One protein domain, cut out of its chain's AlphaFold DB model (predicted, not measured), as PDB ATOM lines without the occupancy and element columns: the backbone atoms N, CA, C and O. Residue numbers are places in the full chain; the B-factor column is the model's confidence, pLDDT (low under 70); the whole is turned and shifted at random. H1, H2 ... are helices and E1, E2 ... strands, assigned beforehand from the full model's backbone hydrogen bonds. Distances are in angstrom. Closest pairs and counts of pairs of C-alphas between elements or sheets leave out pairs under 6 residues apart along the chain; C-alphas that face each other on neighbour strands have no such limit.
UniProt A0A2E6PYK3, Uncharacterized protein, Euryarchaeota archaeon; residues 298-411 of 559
ATOM      1  N   PRO A 298      99.121 102.822 153.711       91.19
ATOM      2  CA  PRO A 298      99.304 101.379 153.790       91.19
ATOM      3  C   PRO A 298      98.019 100.627 153.408       91.19
ATOM      4  O   PRO A 298      96.963 100.870 153.992       91.19
ATOM      5  N   GLN A 299      98.127  99.672 152.484       94.50
ATOM      6  CA  GLN A 299      97.043  98.744 152.143       94.50
ATOM      7  C   GLN A 299      97.399  97.321 152.572       94.50
ATOM      8  O   GLN A 299      98.572  96.930 152.574       94.50
ATOM      9  N   LYS A 300      96.370  96.544 152.908       96.31
ATOM     10  CA  LYS A 300      96.486  95.143 153.315       96.31
ATOM     11  C   LYS A 300      95.910  94.212 152.260       96.31
ATOM     12  O   LYS A 300      95.008  94.594 151.520       96.31
ATOM     13  N   VAL A 301      96.399  92.979 152.252       96.81
ATOM     14  CA  VAL A 301      95.819  91.877 151.477       96.81
ATOM     15  C   VAL A 301      95.541  90.725 152.434       96.81
ATOM     16  O   VAL A 301      96.434  90.346 153.187       96.81
ATOM     17  N   GLU A 302      94.323  90.199 152.440       97.00
ATOM     18  CA  GLU A 302      93.916  89.089 153.303       97.00
ATOM     19  C   GLU A 302      93.879  87.783 152.513       97.00
ATOM     20  O   GLU A 302      93.255  87.704 151.460       97.00
ATOM     21  N   PHE A 303      94.546  86.757 153.032       96.88
ATOM     22  CA  PHE A 303      94.594  85.409 152.478       96.88
ATOM     23  C   PHE A 303      93.887  84.437 153.425       96.88
ATOM     24  O   PHE A 303      93.831  84.644 154.637       96.88
ATOM     25  N   ALA A 304      93.396  83.315 152.896       94.75
ATOM     26  CA  ALA A 304      92.779  82.271 153.720       94.75
ATOM     27  C   ALA A 304      93.785  81.500 154.605       94.75
ATOM     28  O   ALA A 304      93.377  80.762 155.503       94.75
ATOM     29  N   SER A 305      95.090  81.662 154.370       93.56
ATOM     30  CA  SER A 305      96.173  80.950 155.054       93.56
ATOM     31  C   SER A 305      97.255  81.909 155.520       93.56
ATOM     32  O   SER A 305      97.545  82.898 154.852       93.56
ATOM     33  N   SER A 306      97.903  81.561 156.628       92.75
ATOM     34  CA  SER A 306      99.229  82.079 156.950       92.75
ATOM     35  C   SER A 306     100.287  81.465 156.024       92.75
ATOM     36  O   SER A 306     100.016  80.473 155.343       92.75
ATOM     37  N   GLU A 307     101.506  82.007 156.053       91.88
ATOM     38  CA  GLU A 307     102.659  81.498 155.288       91.88
ATOM     39  C   GLU A 307     102.478  81.529 153.754       91.88
ATOM     40  O   GLU A 307     102.995  80.668 153.042       91.88
ATOM     41  N   VAL A 308     101.755  82.526 153.230       96.06
ATOM     42  CA  VAL A 308     101.682  82.772 151.782       96.06
ATOM     43  C   VAL A 308     102.783  83.745 151.374       96.06
ATOM     44  O   VAL A 308     102.853  84.861 151.891       96.06
ATOM     45  N   ASP A 309     103.612  83.331 150.420       96.19
ATOM     46  CA  ASP A 309     104.629  84.164 149.791       96.19
ATOM     47  C   ASP A 309     104.099  84.762 148.484       96.19
ATOM     48  O   ASP A 309     103.537  84.058 147.638       96.19
ATOM     49  N   TYR A 310     104.302  86.062 148.288       96.31
ATOM     50  CA  TYR A 310     103.803  86.812 147.139       96.31
ATOM     51  C   TYR A 310     104.758  87.925 146.705       96.31
ATOM     52  O   TYR A 310     105.624  88.375 147.455       96.31
ATOM     53  N   ILE A 311     104.571  88.402 145.476       96.38
ATOM     54  CA  ILE A 311     105.280  89.545 144.904       96.38
ATOM     55  C   ILE A 311     104.259  90.601 144.494       96.38
ATOM     56  O   ILE A 311     103.206  90.285 143.947       96.38
ATOM     57  N   VAL A 312     104.583  91.869 144.744       95.94
ATOM     58  CA  VAL A 312     103.803  93.006 144.246       95.94
ATOM     59  C   VAL A 312     104.549  93.662 143.091       95.94
ATOM     60  O   VAL A 312     105.733  93.989 143.217       95.94
ATOM     61  N   HIS A 313     103.843  93.858 141.985       95.50
ATOM     62  CA  HIS A 313     104.345  94.420 140.738       95.50
ATOM     63  C   HIS A 313     103.686  95.762 140.428       95.50
ATOM     64  O   HIS A 313     102.573  96.024 140.876       95.50
ATOM     65  N   GLY A 314     104.352  96.571 139.600       94.56
ATOM     66  CA  GLY A 314     103.758  97.764 138.997       94.56
ATOM     67  C   GLY A 314     103.548  98.933 139.958       94.56
ATOM     68  O   GLY A 314     102.687  99.761 139.694       94.56
ATOM     69  N   LEU A 315     104.308  99.011 141.055       93.06
ATOM     70  CA  LEU A 315     104.150 100.061 142.063       93.06
ATOM     71  C   LEU A 315     104.758 101.393 141.618       93.06
ATOM     72  O   LEU A 315     105.946 101.456 141.268       93.06
ATOM     73  N   GLY A 316     103.966 102.456 141.750       90.94
ATOM     74  CA  GLY A 316     104.351 103.837 141.494       90.94
ATOM     75  C   GLY A 316     104.692 104.141 140.027       90.94
ATOM     76  O   GLY A 316     104.669 103.255 139.168       90.94
ATOM     77  N   PRO A 317     105.081 105.392 139.722       88.50
ATOM     78  CA  PRO A 317     105.356 105.841 138.351       88.50
ATOM     79  C   PRO A 317     106.533 105.112 137.686       88.50
ATOM     80  O   PRO A 317     106.636 105.061 136.464       88.50
ATOM     81  N   THR A 318     107.419 104.500 138.477       87.75
ATOM     82  CA  THR A 318     108.533 103.682 137.973       87.75
ATOM     83  C   THR A 318     108.144 102.226 137.693       87.75
ATOM     84  O   THR A 318     108.986 101.461 137.223       87.75
ATOM     85  N   MET A 319     106.890 101.836 137.968       87.06
ATOM     86  CA  MET A 319     106.352 100.476 137.815       87.06
ATOM     87  C   MET A 319     107.221  99.415 138.505       87.06
ATOM     88  O   MET A 319     107.489  98.331 137.979       87.06
ATOM     89  N   SER A 320     107.704  99.750 139.697       88.69
ATOM     90  CA  SER A 320     108.637  98.916 140.443       88.69
ATOM     91  C   SER A 320     107.988  97.608 140.910       88.69
ATOM     92  O   SER A 320     106.787  97.529 141.163       88.69
ATOM     93  N   SER A 321     108.796  96.552 141.014       89.25
ATOM     94  CA  SER A 321     108.400  95.307 141.678       89.25
ATOM     95  C   SER A 321     109.186  95.164 142.969       89.25
ATOM     96  O   SER A 321     110.394  95.413 142.996       89.25
ATOM     97  N   LEU A 322     108.506  94.761 144.036       82.81
ATOM     98  CA  LEU A 322     109.163  94.431 145.295       82.81
ATOM     99  C   LEU A 322     109.705  93.000 145.267       82.81
ATOM    100  O   LEU A 322     109.340  92.196 144.413       82.81
ATOM    101  N   GLY A 323     110.607  92.687 146.198       87.88
ATOM    102  CA  GLY A 323     111.001  91.301 146.443       87.88
ATOM    103  C   GLY A 323     109.842  90.469 147.005       87.88
ATOM    104  O   GLY A 323     108.765  90.994 147.288       87.88
ATOM    105  N   VAL A 324     110.091  89.171 147.194       94.25
ATOM    106  CA  VAL A 324     109.132  88.253 147.828       94.25
ATOM    107  C   VAL A 324     108.804  88.733 149.244       94.25
ATOM    108  O   VAL A 324     109.703  89.050 150.025       94.25
ATOM    109  N   GLN A 325     107.512  88.785 149.548       93.69
ATOM    110  CA  GLN A 325     106.939  89.114 150.849       93.69
ATOM    111  C   GLN A 325     106.132  87.922 151.361       93.69
ATOM    112  O   GLN A 325     105.606  87.163 150.555       93.69
ATOM    113  N   SER A 326     105.992  87.800 152.681       94.75
ATOM    114  CA  SER A 326     105.229  86.722 153.323       94.75
ATOM    115  C   SER A 326     104.105  87.302 154.180       94.75
ATOM    116  O   SER A 326     104.266  88.370 154.778       94.75
ATOM    117  N   THR A 327     102.967  86.614 154.250       96.38
ATOM    118  CA  THR A 327     101.877  86.974 155.168       96.38
ATOM    119  C   THR A 327     102.259  86.733 156.626       96.38
ATOM    120  O   THR A 327     103.096  85.881 156.937       96.38
ATOM    121  N   ASP A 328     101.589  87.425 157.542       95.00
ATOM    122  CA  ASP A 328     101.676  87.126 158.969       95.00
ATOM    123  C   ASP A 328     100.901  85.846 159.364       95.00
ATOM    124  O   ASP A 328     100.355  85.116 158.527       95.00
ATOM    125  N   GLN A 329     100.858  85.561 160.670       92.81
ATOM    126  CA  GLN A 329     100.152  84.405 161.239       92.81
ATOM    127  C   GLN A 329      98.622  84.461 161.082       92.81
ATOM    128  O   GLN A 329      97.947  83.473 161.347       92.81
ATOM    129  N   PHE A 330      98.070  85.614 160.704       95.12
ATOM    130  CA  PHE A 330      96.647  85.823 160.456       95.12
ATOM    131  C   PHE A 330      96.334  85.880 158.955       95.12
ATOM    132  O   PHE A 330      95.235  86.281 158.582       95.12
ATOM    133  N   GLY A 331      97.289  85.502 158.097       95.81
ATOM    134  CA  GLY A 331      97.128  85.541 156.645       95.81
ATOM    135  C   GLY A 331      97.072  86.957 156.080       95.81
ATOM    136  O   GLY A 331      96.535  87.157 154.997       95.81
ATOM    137  N   VAL A 332      97.611  87.953 156.789       97.12
ATOM    138  CA  VAL A 332      97.609  89.346 156.332       97.12
ATOM    139  C   VAL A 332      98.954  89.696 155.700       97.12
ATOM    140  O   VAL A 332     100.013  89.560 156.315       97.12
ATOM    141  N   GLY A 333      98.907  90.172 154.458       95.75
ATOM    142  CA  GLY A 333     100.008  90.793 153.726       95.75
ATOM    143  C   GLY A 333      99.873  92.318 153.631       95.75
ATOM    144  O   GLY A 333      98.845  92.896 153.991       95.75
ATOM    145  N   VAL A 334     100.913  92.977 153.116       94.94
ATOM    146  CA  VAL A 334     100.975  94.427 152.895       94.94
ATOM    147  C   VAL A 334     101.366  94.750 151.456       94.94
ATOM    148  O   VAL A 334     102.233  94.118 150.853       94.94
ATOM    149  N   VAL A 335     100.746  95.786 150.901       93.56
ATOM    150  CA  VAL A 335     101.132  96.341 149.599       93.56
ATOM    151  C   VAL A 335     102.258  97.350 149.801       93.56
ATOM    152  O   VAL A 335     102.200  98.171 150.715       93.56
ATOM    153  N   GLY A 336     103.289  97.320 148.951       83.38
ATOM    154  CA  GLY A 336     104.294  98.389 148.933       83.38
ATOM    155  C   GLY A 336     105.132  98.514 150.215       83.38
ATOM    156  O   GLY A 336     105.557  99.615 150.544       83.38
ATOM    157  N   GLN A 337     105.318  97.427 150.980       83.62
ATOM    158  CA  GLN A 337     105.899  97.443 152.340       83.62
ATOM    159  C   GLN A 337     105.127  98.319 153.351       83.62
ATOM    160  O   GLN A 337     105.661  98.679 154.398       83.62
ATOM    161  N   GLY A 338     103.875  98.679 153.050       82.94
ATOM    162  CA  GLY A 338     103.063  99.556 153.890       82.94
ATOM    163  C   GLY A 338     103.514 101.019 153.892       82.94
ATOM    164  O   GLY A 338     103.191 101.741 154.830       82.94
ATOM    165  N   ILE A 339     104.273 101.459 152.886       85.75
ATOM    166  CA  ILE A 339     104.696 102.857 152.741       85.75
ATOM    167  C   ILE A 339     103.658 103.606 151.894       85.75
ATOM    168  O   ILE A 339     103.079 103.037 150.967       85.75
ATOM    169  N   GLU A 340     103.417 104.879 152.217       91.06
ATOM    170  CA  GLU A 340     102.624 105.756 151.352       91.06
ATOM    171  C   GLU A 340     103.262 105.850 149.959       91.06
ATOM    172  O   GLU A 340     104.481 105.975 149.831       91.06
ATOM    173  N   ARG A 341     102.440 105.813 148.912       92.44
ATOM    174  CA  ARG A 341     102.918 105.929 147.533       92.44
ATOM    175  C   ARG A 341     101.965 106.733 146.662       92.44
ATOM    176  O   ARG A 341     100.756 106.738 146.902       92.44
ATOM    177  N   THR A 342     102.520 107.359 145.631       95.31
ATOM    178  CA  THR A 342     101.759 108.007 144.561       95.31
ATOM    179  C   THR A 342     101.198 106.948 143.613       95.31
ATOM    180  O   THR A 342     101.952 106.135 143.078       95.31
ATOM    181  N   VAL A 343      99.879 106.960 143.424       96.12
ATOM    182  CA  VAL A 343      99.129 105.992 142.597       96.12
ATOM    183  C   VAL A 343      98.465 106.630 141.387       96.12
ATOM    184  O   VAL A 343      97.951 105.930 140.526       96.12
ATOM    185  N   GLU A 344      98.457 107.954 141.315       97.00
ATOM    186  CA  GLU A 344      97.891 108.685 140.192       97.00
ATOM    187  C   GLU A 344      98.555 110.060 140.122       97.00
ATOM    188  O   GLU A 344      98.796 110.674 141.164       97.00
ATOM    189  N   ILE A 345      98.884 110.526 138.919       97.56
ATOM    190  CA  ILE A 345      99.552 111.811 138.691       97.56
ATOM    191  C   ILE A 345      98.851 112.529 137.547       97.56
ATOM    192  O   ILE A 345      98.810 112.037 136.415       97.56
ATOM    193  N   GLY A 346      98.327 113.718 137.830       97.12
ATOM    194  CA  GLY A 346      97.985 114.698 136.815       97.12
ATOM    195  C   GLY A 346      99.222 115.510 136.474       97.12
ATOM    196  O   GLY A 346      99.493 116.504 137.139       97.12
ATOM    197  N   TRP A 347      99.957 115.102 135.441       95.75
ATOM    198  CA  TRP A 347     101.248 115.707 135.102       95.75
ATOM    199  C   TRP A 347     101.159 117.212 134.841       95.75
ATOM    200  O   TRP A 347     100.124 117.707 134.375       95.75
ATOM    201  N   SER A 348     102.272 117.911 135.071       93.06
ATOM    202  CA  SER A 348     102.487 119.291 134.616       93.06
ATOM    203  C   SER A 348     102.172 119.438 133.128       93.06
ATOM    204  O   SER A 348     102.641 118.637 132.316       93.06
ATOM    205  N   GLU A 349     101.464 120.501 132.737       90.00
ATOM    206  CA  GLU A 349     101.125 120.770 131.328       90.00
ATOM    207  C   GLU A 349     102.357 120.989 130.439       90.00
ATOM    208  O   GLU A 349     102.301 120.812 129.221       90.00
ATOM    209  N   THR A 350     103.490 121.344 131.049       85.62
ATOM    210  CA  THR A 350     104.761 121.567 130.348       85.62
ATOM    211  C   THR A 350     105.660 120.325 130.311       85.62
ATOM    212  O   THR A 350     106.716 120.345 129.675       85.62
ATOM    213  N   SER A 351     105.254 119.230 130.963       87.56
ATOM    214  CA  SER A 351     105.999 117.968 130.977       87.56
ATOM    215  C   SER A 351     105.884 117.191 129.657       87.56
ATOM    216  O   SER A 351     104.933 117.339 128.885       87.56
ATOM    217  N   GLN A 352     106.854 116.309 129.395       87.69
ATOM    218  CA  GLN A 352     106.783 115.393 128.246       87.69
ATOM    219  C   GLN A 352     105.715 114.319 128.475       87.69
ATOM    220  O   GLN A 352     105.056 113.875 127.536       87.69
ATOM    221  N   GLU A 353     105.539 113.922 129.733       90.12
ATOM    222  CA  GLU A 353     104.584 112.931 130.199       90.12
ATOM    223  C   GLU A 353     103.145 113.352 129.879       90.12
ATOM    224  O   GLU A 353     102.394 112.560 129.306       90.12
ATOM    225  N   PHE A 354     102.796 114.621 130.115       89.06
ATOM    226  CA  PHE A 354     101.478 115.173 129.794       89.06
ATOM    227  C   PHE A 354     101.115 115.038 128.311       89.06
ATOM    228  O   PHE A 354      99.972 114.723 127.974       89.06
ATOM    229  N   ALA A 355     102.088 115.220 127.411       89.38
ATOM    230  CA  ALA A 355     101.870 115.079 125.972       89.38
ATOM    231  C   ALA A 355     101.577 113.627 125.542       89.38
ATOM    232  O   ALA A 355     100.993 113.410 124.478       89.38
ATOM    233  N   ILE A 356     101.985 112.639 126.346       91.06
ATOM    234  CA  ILE A 356     101.699 111.215 126.124       91.06
ATOM    235  C   ILE A 356     100.356 110.853 126.758       91.06
ATOM    236  O   ILE A 356      99.478 110.311 126.086       91.06
ATOM    237  N   SER A 357     100.211 111.148 128.048       92.50
ATOM    238  CA  SER A 357      98.988 110.948 128.815       92.50
ATOM    239  C   SER A 357      98.885 112.042 129.876       92.50
ATOM    240  O   SER A 357      99.702 112.052 130.790       92.50
ATOM    241  N   PRO A 358      97.878 112.933 129.819       94.19
ATOM    242  CA  PRO A 358      97.706 114.002 130.807       94.19
ATOM    243  C   PRO A 358      97.539 113.512 132.249       94.19
ATOM    244  O   PRO A 358      97.758 114.278 133.188       94.19
ATOM    245  N   VAL A 359      97.110 112.256 132.412       96.69
ATOM    246  CA  VAL A 359      96.979 111.567 133.695       96.69
ATOM    247  C   VAL A 359      97.639 110.196 133.582       96.69
ATOM    248  O   VAL A 359      97.395 109.461 132.622       96.69
ATOM    249  N   TRP A 360      98.476 109.854 134.551       96.38
ATOM    250  CA  TRP A 360      98.980 108.500 134.764       96.38
ATOM    251  C   TRP A 360      98.306 107.898 135.999       96.38
ATOM    252  O   TRP A 360      98.077 108.613 136.969       96.38
ATOM    253  N   ALA A 361      98.020 106.598 135.965       95.75
ATOM    254  CA  ALA A 361      97.510 105.835 137.097       95.75
ATOM    255  C   ALA A 361      98.320 104.543 137.257       95.75
ATOM    256  O   ALA A 361      98.795 103.972 136.271       95.75
ATOM    257  N   GLU A 362      98.491 104.106 138.500       95.44
ATOM    258  CA  GLU A 362      99.130 102.842 138.852       95.44
ATOM    259  C   GLU A 362      98.351 101.667 138.231       95.44
ATOM    260  O   GLU A 362      97.149 101.734 138.026       95.44
ATOM    261  N   GLU A 363      99.016 100.563 137.910       93.25
ATOM    262  CA  GLU A 363      98.347  99.318 137.490       93.25
ATOM    263  C   GLU A 363      98.966  98.148 138.261       93.25
ATOM    264  O   GLU A 363      99.443  97.157 137.701       93.25
ATOM    265  N   ALA A 364      99.044  98.314 139.583       95.50
ATOM    266  CA  ALA A 364      99.707  97.365 140.454       95.50
ATOM    267  C   ALA A 364      98.875  96.094 140.637       95.50
ATOM    268  O   ALA A 364      97.644  96.106 140.715       95.50
ATOM    269  N   TYR A 365      99.574  94.973 140.759       96.31
ATOM    270  CA  TYR A 365      98.960  93.691 141.069       96.31
ATOM    271  C   TYR A 365      99.898  92.846 141.920       96.31
ATOM    272  O   TYR A 365     101.123  92.995 141.904       96.31
ATOM    273  N   LEU A 366      99.295  91.940 142.670       96.50
ATOM    274  CA  LEU A 366      99.973  90.931 143.455       96.50
ATOM    275  C   LEU A 366      99.936  89.605 142.703       96.50
ATOM    276  O   LEU A 366      98.898  89.232 142.160       96.50
ATOM    277  N   SER A 367     101.050  88.878 142.705       96.31
ATOM    278  CA  SER A 367     101.123  87.492 142.250       96.31
ATOM    279  C   SER A 367     101.606  86.583 143.378       96.31
ATOM    280  O   SER A 367     102.476  86.949 144.169       96.31
ATOM    281  N   THR A 368     101.005  85.402 143.484       96.75
ATOM    282  CA  THR A 368     101.421  84.386 144.455       96.75
ATOM    283  C   THR A 368     102.708  83.715 143.981       96.75
ATOM    284  O   THR A 368     102.768  83.237 142.852       96.75
ATOM    285  N   GLU A 369     103.714  83.653 144.851       95.50
ATOM    286  CA  GLU A 369     104.949  82.891 144.624       95.50
ATOM    287  C   GLU A 369     104.830  81.484 145.216       95.50
ATOM    288  O   GLU A 369     105.089  80.485 144.549       95.50
ATOM    289  N   SER A 370     104.366  81.387 146.464       93.75
ATOM    290  CA  SER A 370     104.171  80.105 147.136       93.75
ATOM    291  C   SER A 370     102.993  80.176 148.097       93.75
ATOM    292  O   SER A 370     102.971  80.978 149.022       93.75
ATOM    293  N   TYR A 371     102.026  79.283 147.906       94.12
ATOM    294  CA  TYR A 371     100.894  79.099 148.808       94.12
ATOM    295  C   TYR A 371     100.796  77.614 149.137       94.12
ATOM    296  O   TYR A 371     100.156  76.836 148.424       94.12
ATOM    297  N   ARG A 372     101.474  77.200 150.213       91.81
ATOM    298  CA  ARG A 372     101.586  75.792 150.615       91.81
ATOM    299  C   ARG A 372     100.825  75.499 151.890       91.81
ATOM    300  O   ARG A 372     100.880  76.231 152.865       91.81
ATOM    301  N   THR A 373     100.173  74.352 151.878       93.25
ATOM    302  CA  THR A 373      99.388  73.801 152.972       93.25
ATOM    303  C   THR A 373      99.598  72.291 153.033       93.25
ATOM    304  O   THR A 373     100.198  71.687 152.136       93.25
ATOM    305  N   ALA A 374      99.053  71.646 154.064       92.06
ATOM    306  CA  ALA A 374      99.024  70.186 154.144       92.06
ATOM    307  C   ALA A 374      98.314  69.509 152.947       92.06
ATOM    308  O   ALA A 374      98.594  68.346 152.659       92.06
ATOM    309  N   TRP A 375      97.429  70.219 152.237       94.50
ATOM    310  CA  TRP A 375      96.663  69.687 151.103       94.50
ATOM    311  C   TRP A 375      97.376  69.801 149.747       94.50
ATOM    312  O   TRP A 375      96.988  69.125 148.794       94.50
ATOM    313  N   ASN A 376      98.458  70.578 149.654       94.00
ATOM    314  CA  ASN A 376      99.322  70.661 148.472       94.00
ATOM    315  C   ASN A 376     100.812  70.537 148.843       94.00
ATOM    316  O   ASN A 376     101.592  71.477 148.662       94.00
ATOM    317  N   PRO A 377     101.235  69.367 149.359       85.00
ATOM    318  CA  PRO A 377     102.601  69.169 149.820       85.00
ATOM    319  C   PRO A 377     103.623  69.322 148.683       85.00
ATOM    320  O   PRO A 377     103.353  69.038 147.511       85.00
ATOM    321  N   SER A 378     104.842  69.724 149.050       78.06
ATOM    322  CA  SER A 378     105.957  69.901 148.115       78.06
ATOM    323  C   SER A 378     106.196  68.641 147.274       78.06
ATOM    324  O   SER A 378     106.367  67.551 147.823       78.06
ATOM    325  N   GLY A 379     106.245  68.794 145.948       72.31
ATOM    326  CA  GLY A 379     106.422  67.683 145.004       72.31
ATOM    327  C   GLY A 379     105.120  67.049 144.500       72.31
ATOM    328  O   GLY A 379     105.182  66.218 143.598       72.31
ATOM    329  N   GLY A 380     103.957  67.464 145.018       66.19
ATOM    330  CA  GLY A 380     102.638  67.042 144.530       66.19
ATOM    331  C   GLY A 380     102.165  67.751 143.253       66.19
ATOM    332  O   GLY A 380     101.161  67.346 142.680       66.19
ATOM    333  N   GLY A 381     102.869  68.797 142.801       79.75
ATOM    334  CA  GLY A 381     102.542  69.548 141.578       79.75
ATOM    335  C   GLY A 381     101.275  70.412 141.656       79.75
ATOM    336  O   GLY A 381     100.813  70.888 140.624       79.75
ATOM    337  N   LEU A 382     100.711  70.596 142.854       90.44
ATOM    338  CA  LEU A 382      99.509  71.396 143.100       90.44
ATOM    339  C   LEU A 382      99.896  72.798 143.582       90.44
ATOM    340  O   LEU A 382     100.501  72.934 144.646       90.44
ATOM    341  N   GLU A 383      99.527  73.834 142.834       90.88
ATOM    342  CA  GLU A 383      99.756  75.240 143.192       90.88
ATOM    343  C   GLU A 383      98.436  75.930 143.539       90.88
ATOM    344  O   GLU A 383      97.436  75.741 142.841       90.88
ATOM    345  N   TYR A 384      98.450  76.734 144.601       95.25
ATOM    346  CA  TYR A 384      97.319  77.554 145.038       95.25
ATOM    347  C   TYR A 384      97.637  79.044 144.906       95.25
ATOM    348  O   TYR A 384      98.784  79.429 144.674       95.25
ATOM    349  N   GLY A 385      96.608  79.876 145.054       95.56
ATOM    350  CA  GLY A 385      96.692  81.321 144.890       95.56
ATOM    351  C   GLY A 385      96.560  81.753 143.434       95.56
ATOM    352  O   GLY A 385      95.957  81.064 142.606       95.56
ATOM    353  N   GLY A 386      97.098  82.923 143.117       96.31
ATOM    354  CA  GLY A 386      97.006  83.509 141.787       96.31
ATOM    355  C   GLY A 386      97.333  84.994 141.782       96.31
ATOM    356  O   GLY A 386      98.309  85.415 142.406       96.31
ATOM    357  N   VAL A 387      96.536  85.765 141.042       97.38
ATOM    358  CA  VAL A 387      96.724  87.198 140.816       97.38
ATOM    359  C   VAL A 387      95.567  87.998 141.402       97.38
ATOM    360  O   VAL A 387      94.400  87.733 141.104       97.38
ATOM    361  N   VAL A 388      95.916  89.022 142.178       97.38
ATOM    362  CA  VAL A 388      94.993  90.003 142.764       97.38
ATOM    363  C   VAL A 388      95.357  91.381 142.225       97.38
ATOM    364  O   VAL A 388      96.514  91.790 142.314       97.38
ATOM    365  N   ASN A 389      94.387  92.101 141.671       96.06
ATOM    366  CA  ASN A 389      94.584  93.498 141.296       96.06
ATOM    367  C   ASN A 389      94.603  94.370 142.550       96.06
ATOM    368  O   ASN A 389      93.802  94.181 143.466       96.06
ATOM    369  N   ILE A 390      95.499  95.351 142.577       95.25
ATOM    370  CA  ILE A 390      95.573  96.305 143.676       95.25
ATOM    371  C   ILE A 390      94.723  97.516 143.312       95.25
ATOM    372  O   ILE A 390      95.145  98.397 142.571       95.25
ATOM    373  N   ASP A 391      93.514  97.557 143.864       93.75
ATOM    374  CA  ASP A 391      92.661  98.742 143.817       93.75
ATOM    375  C   ASP A 391      93.078  99.712 144.931       93.75
ATOM    376  O   ASP A 391      92.852  99.451 146.116       93.75
ATOM    377  N   TRP A 392      93.705 100.837 144.573       92.12
ATOM    378  CA  TRP A 392      94.128 101.860 145.539       92.12
ATOM    379  C   TRP A 392      92.966 102.552 146.259       92.12
ATOM    380  O   TRP A 392      93.202 103.192 147.281       92.12
ATOM    381  N   ASN A 393      91.717 102.386 145.806       90.56
ATOM    382  CA  ASN A 393      90.540 102.888 146.521       90.56
ATOM    383  C   ASN A 393      90.171 102.042 147.749       90.56
ATOM    384  O   ASN A 393      89.332 102.455 148.549       90.56
ATOM    385  N   LYS A 394      90.770 100.858 147.914       91.25
ATOM    386  CA  LYS A 394      90.483  99.949 149.027       91.25
ATOM    387  C   LYS A 394      91.611  99.950 150.043       91.25
ATOM    388  O   LYS A 394      92.779  99.853 149.697       91.25
ATOM    389  N   THR A 395      91.279  99.964 151.329       91.06
ATOM    390  CA  THR A 395      92.286  99.780 152.390       91.06
ATOM    391  C   THR A 395      92.712  98.320 152.544       91.06
ATOM    392  O   THR A 395      93.828  98.039 152.984       91.06
ATOM    393  N   THR A 396      91.823  97.394 152.184       94.88
ATOM    394  CA  THR A 396      92.006  95.950 152.330       94.88
ATOM    395  C   THR A 396      91.489  95.249 151.082       94.88
ATOM    396  O   THR A 396      90.378  95.531 150.636       94.88
ATOM    397  N   LEU A 397      92.312  94.359 150.535       96.25
ATOM    398  CA  LEU A 397      92.014  93.519 149.379       96.25
ATOM    399  C   LEU A 397      91.791  92.081 149.851       96.25
ATOM    400  O   LEU A 397      92.523  91.606 150.720       96.25
ATOM    401  N   ASP A 398      90.813  91.394 149.268       95.62
ATOM    402  CA  ASP A 398      90.492  90.004 149.605       95.62
ATOM    403  C   ASP A 398      91.065  89.048 148.549       95.62
ATOM    404  O   ASP A 398      90.624  89.038 147.394       95.62
ATOM    405  N   ALA A 399      92.062  88.258 148.943       95.56
ATOM    406  CA  ALA A 399      92.717  87.249 148.122       95.56
ATOM    407  C   ALA A 399      92.077  85.870 148.360       95.56
ATOM    408  O   ALA A 399      92.698  84.940 148.879       95.56
ATOM    409  N   SER A 400      90.808  85.748 147.972       90.50
ATOM    410  CA  SER A 400      90.045  84.499 148.017       90.50
ATOM    411  C   SER A 400      89.234  84.290 146.741       90.50
ATOM    412  O   SER A 400      88.904  85.231 146.007       90.50
ATOM    413  N   ARG A 401      88.843  83.045 146.459       87.44
ATOM    414  CA  ARG A 401      88.009  82.759 145.287       87.44
ATOM    415  C   ARG A 401      86.676  83.491 145.383       87.44
ATOM    416  O   ARG A 401      85.995  83.464 146.404       87.44
ATOM    417  N   GLY A 402      86.274  84.091 144.266       86.00
ATOM    418  CA  GLY A 402      85.012  84.823 144.158       86.00
ATOM    419  C   GLY A 402      85.076  86.270 144.651       86.00
ATOM    420  O   GLY A 402      84.101  86.993 144.448       86.00
ATOM    421  N   SER A 403      86.202  86.707 145.229       93.50
ATOM    422  CA  SER A 403      86.468  88.121 145.497       93.50
ATOM    423  C   SER A 403      86.476  88.934 144.198       93.50
ATOM    424  O   SER A 403      86.914  88.455 143.150       93.50
ATOM    425  N   SER A 404      86.017  90.188 144.269       93.94
ATOM    426  CA  SER A 404      86.101  91.138 143.151       93.94
ATOM    427  C   SER A 404      87.533  91.566 142.824       93.94
ATOM    428  O   SER A 404      87.768  92.104 141.747       93.94
ATOM    429  N   ASP A 405      88.460  91.379 143.766       94.44
ATOM    430  CA  ASP A 405      89.849  91.847 143.655       94.44
ATOM    431  C   ASP A 405      90.720  90.849 142.886       94.44
ATOM    432  O   ASP A 405      91.770  91.184 142.336       94.44
ATOM    433  N   VAL A 406      90.262  89.601 142.823       94.81
ATOM    434  CA  VAL A 406      90.941  88.500 142.158       94.81
ATOM    435  C   VAL A 406      90.770  88.585 140.642       94.81
ATOM    436  O   VAL A 406      89.660  88.641 140.116       94.81
ATOM    437  N   VAL A 407      91.890  88.477 139.925       95.31
ATOM    438  CA  VAL A 407      91.914  88.269 138.469       95.31
ATOM    439  C   VAL A 407      91.910  86.778 138.155       95.31
ATOM    440  O   VAL A 407      91.120  86.292 137.346       95.31
ATOM    441  N   THR A 408      92.797  86.035 138.814       95.38
ATOM    442  CA  THR A 408      92.888  84.576 138.739       95.38
ATOM    443  C   THR A 408      93.178  84.037 140.127       95.38
ATOM    444  O   THR A 408      94.004  84.589 140.845       95.38
ATOM    445  N   TRP A 409      92.506  82.963 140.528       95.88
ATOM    446  CA  TRP A 409      92.749  82.349 141.831       95.88
ATOM    447  C   TRP A 409      92.418  80.876 141.798       95.88
ATOM    448  O   TRP A 409      91.372  80.501 141.263       95.88
ATOM    449  N   SER A 410      93.296  80.067 142.371       95.38
ATOM    450  CA  SER A 410      93.174  78.620 142.457       95.38
ATOM    451  C   SER A 410      93.161  78.207 143.921       95.38
ATOM    452  O   SER A 410      94.158  78.374 144.621       95.38
ATOM    453  N   GLU A 411      92.049  77.638 144.375       95.25
ATOM    454  CA  GLU A 411      91.936  77.056 145.712       95.25
ATOM    455  C   GLU A 411      90.925  75.894 145.741       95.25
ATOM    456  O   GLU A 411      89.989  75.853 144.926       95.25
TER     457      GLU A 411
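Overview. This is residues 298 to 411 of the 559 residues of an uncharacterized protein of Euryarchaeota archaeon (UniProt A0A2E6PYK3). This is a small sandwich of two sheets, E2 E6 E7 E9 and E3 E1 E8, partly face to face with their strands crossed at 32 degrees; at one end a two-stranded ribbon of E4 and E5, with the short helix H1 at its tip, makes an arm, and at the other end residues 372 to 384 form a long loop. The printed part has 114 residues, with elements in the order E1 E2 E3 E4 H1 E5 E6 E7 E8 E9. The four-stranded sheet is antiparallel and the three-stranded sheet mixed; the class is mostly strand, with 48 residues, under half, in named elements. The whole is only just loose, close to compact, with a radius of gyration of the C-alphas of 16.1 A and spans of 57 by 26 by 24 A.

Arrangement. Start at E1, residues 300 to 303, the inner strand of its sheet. On E3, residues 332 to 334, you find its antiparallel neighbour, with N 333 and O 301 2.8 A apart. E8, residues 396 to 399, is its parallel neighbour, with N 399 and O 302 2.8 A apart. In the other sheet E2, residues 308 to 313, is an edge strand, antiparallel to E6, residues 365 to 371, with N 309 and O 370 2.8 A apart. E6 forms a hairpin with E7, residues 385 to 389, with N 366 and O 388 2.8 A apart. E9, residues 406 to 410, is the other edge strand, antiparallel to E7, with N 387 and O 408 2.8 A apart. Between the sheets, look at the closest C-alphas of E7 and E8, Val 388 and Ala 399, 6.4 A apart. E4, residues 341 to 346, and E5, residues 359 to 361, are antiparallel, with N 345 and O 360 2.8 A apart. H1, residues 352 to 356, is not on either sheet of the sandwich; 0 of its 1 O i to N i+4 pairs and 2 of its 2 O i to N i+3 pairs are within hydrogen-bond range.

Along the chain. Find C-alpha 300 at (96.486, 95.143, 153.315), where E1 begins. E2 runs 16.3 A and E4 14.7 A; H1 begins at C-alpha 352, (106.783, 115.393, 128.246). E6 runs 16.6 A and E7 12.9 A; E9 ends at C-alpha 410, (93.174, 78.620, 142.457).

Size, cuts and confidence. The two C-alphas farthest apart, those of Thr 350 and Ala 374, are 56.9 A apart. The printed part has no cut. The links E2 to E3 and E6 to E7 are long. Mean pLDDT of the printed part is 92.5, and residue 380 is under 70.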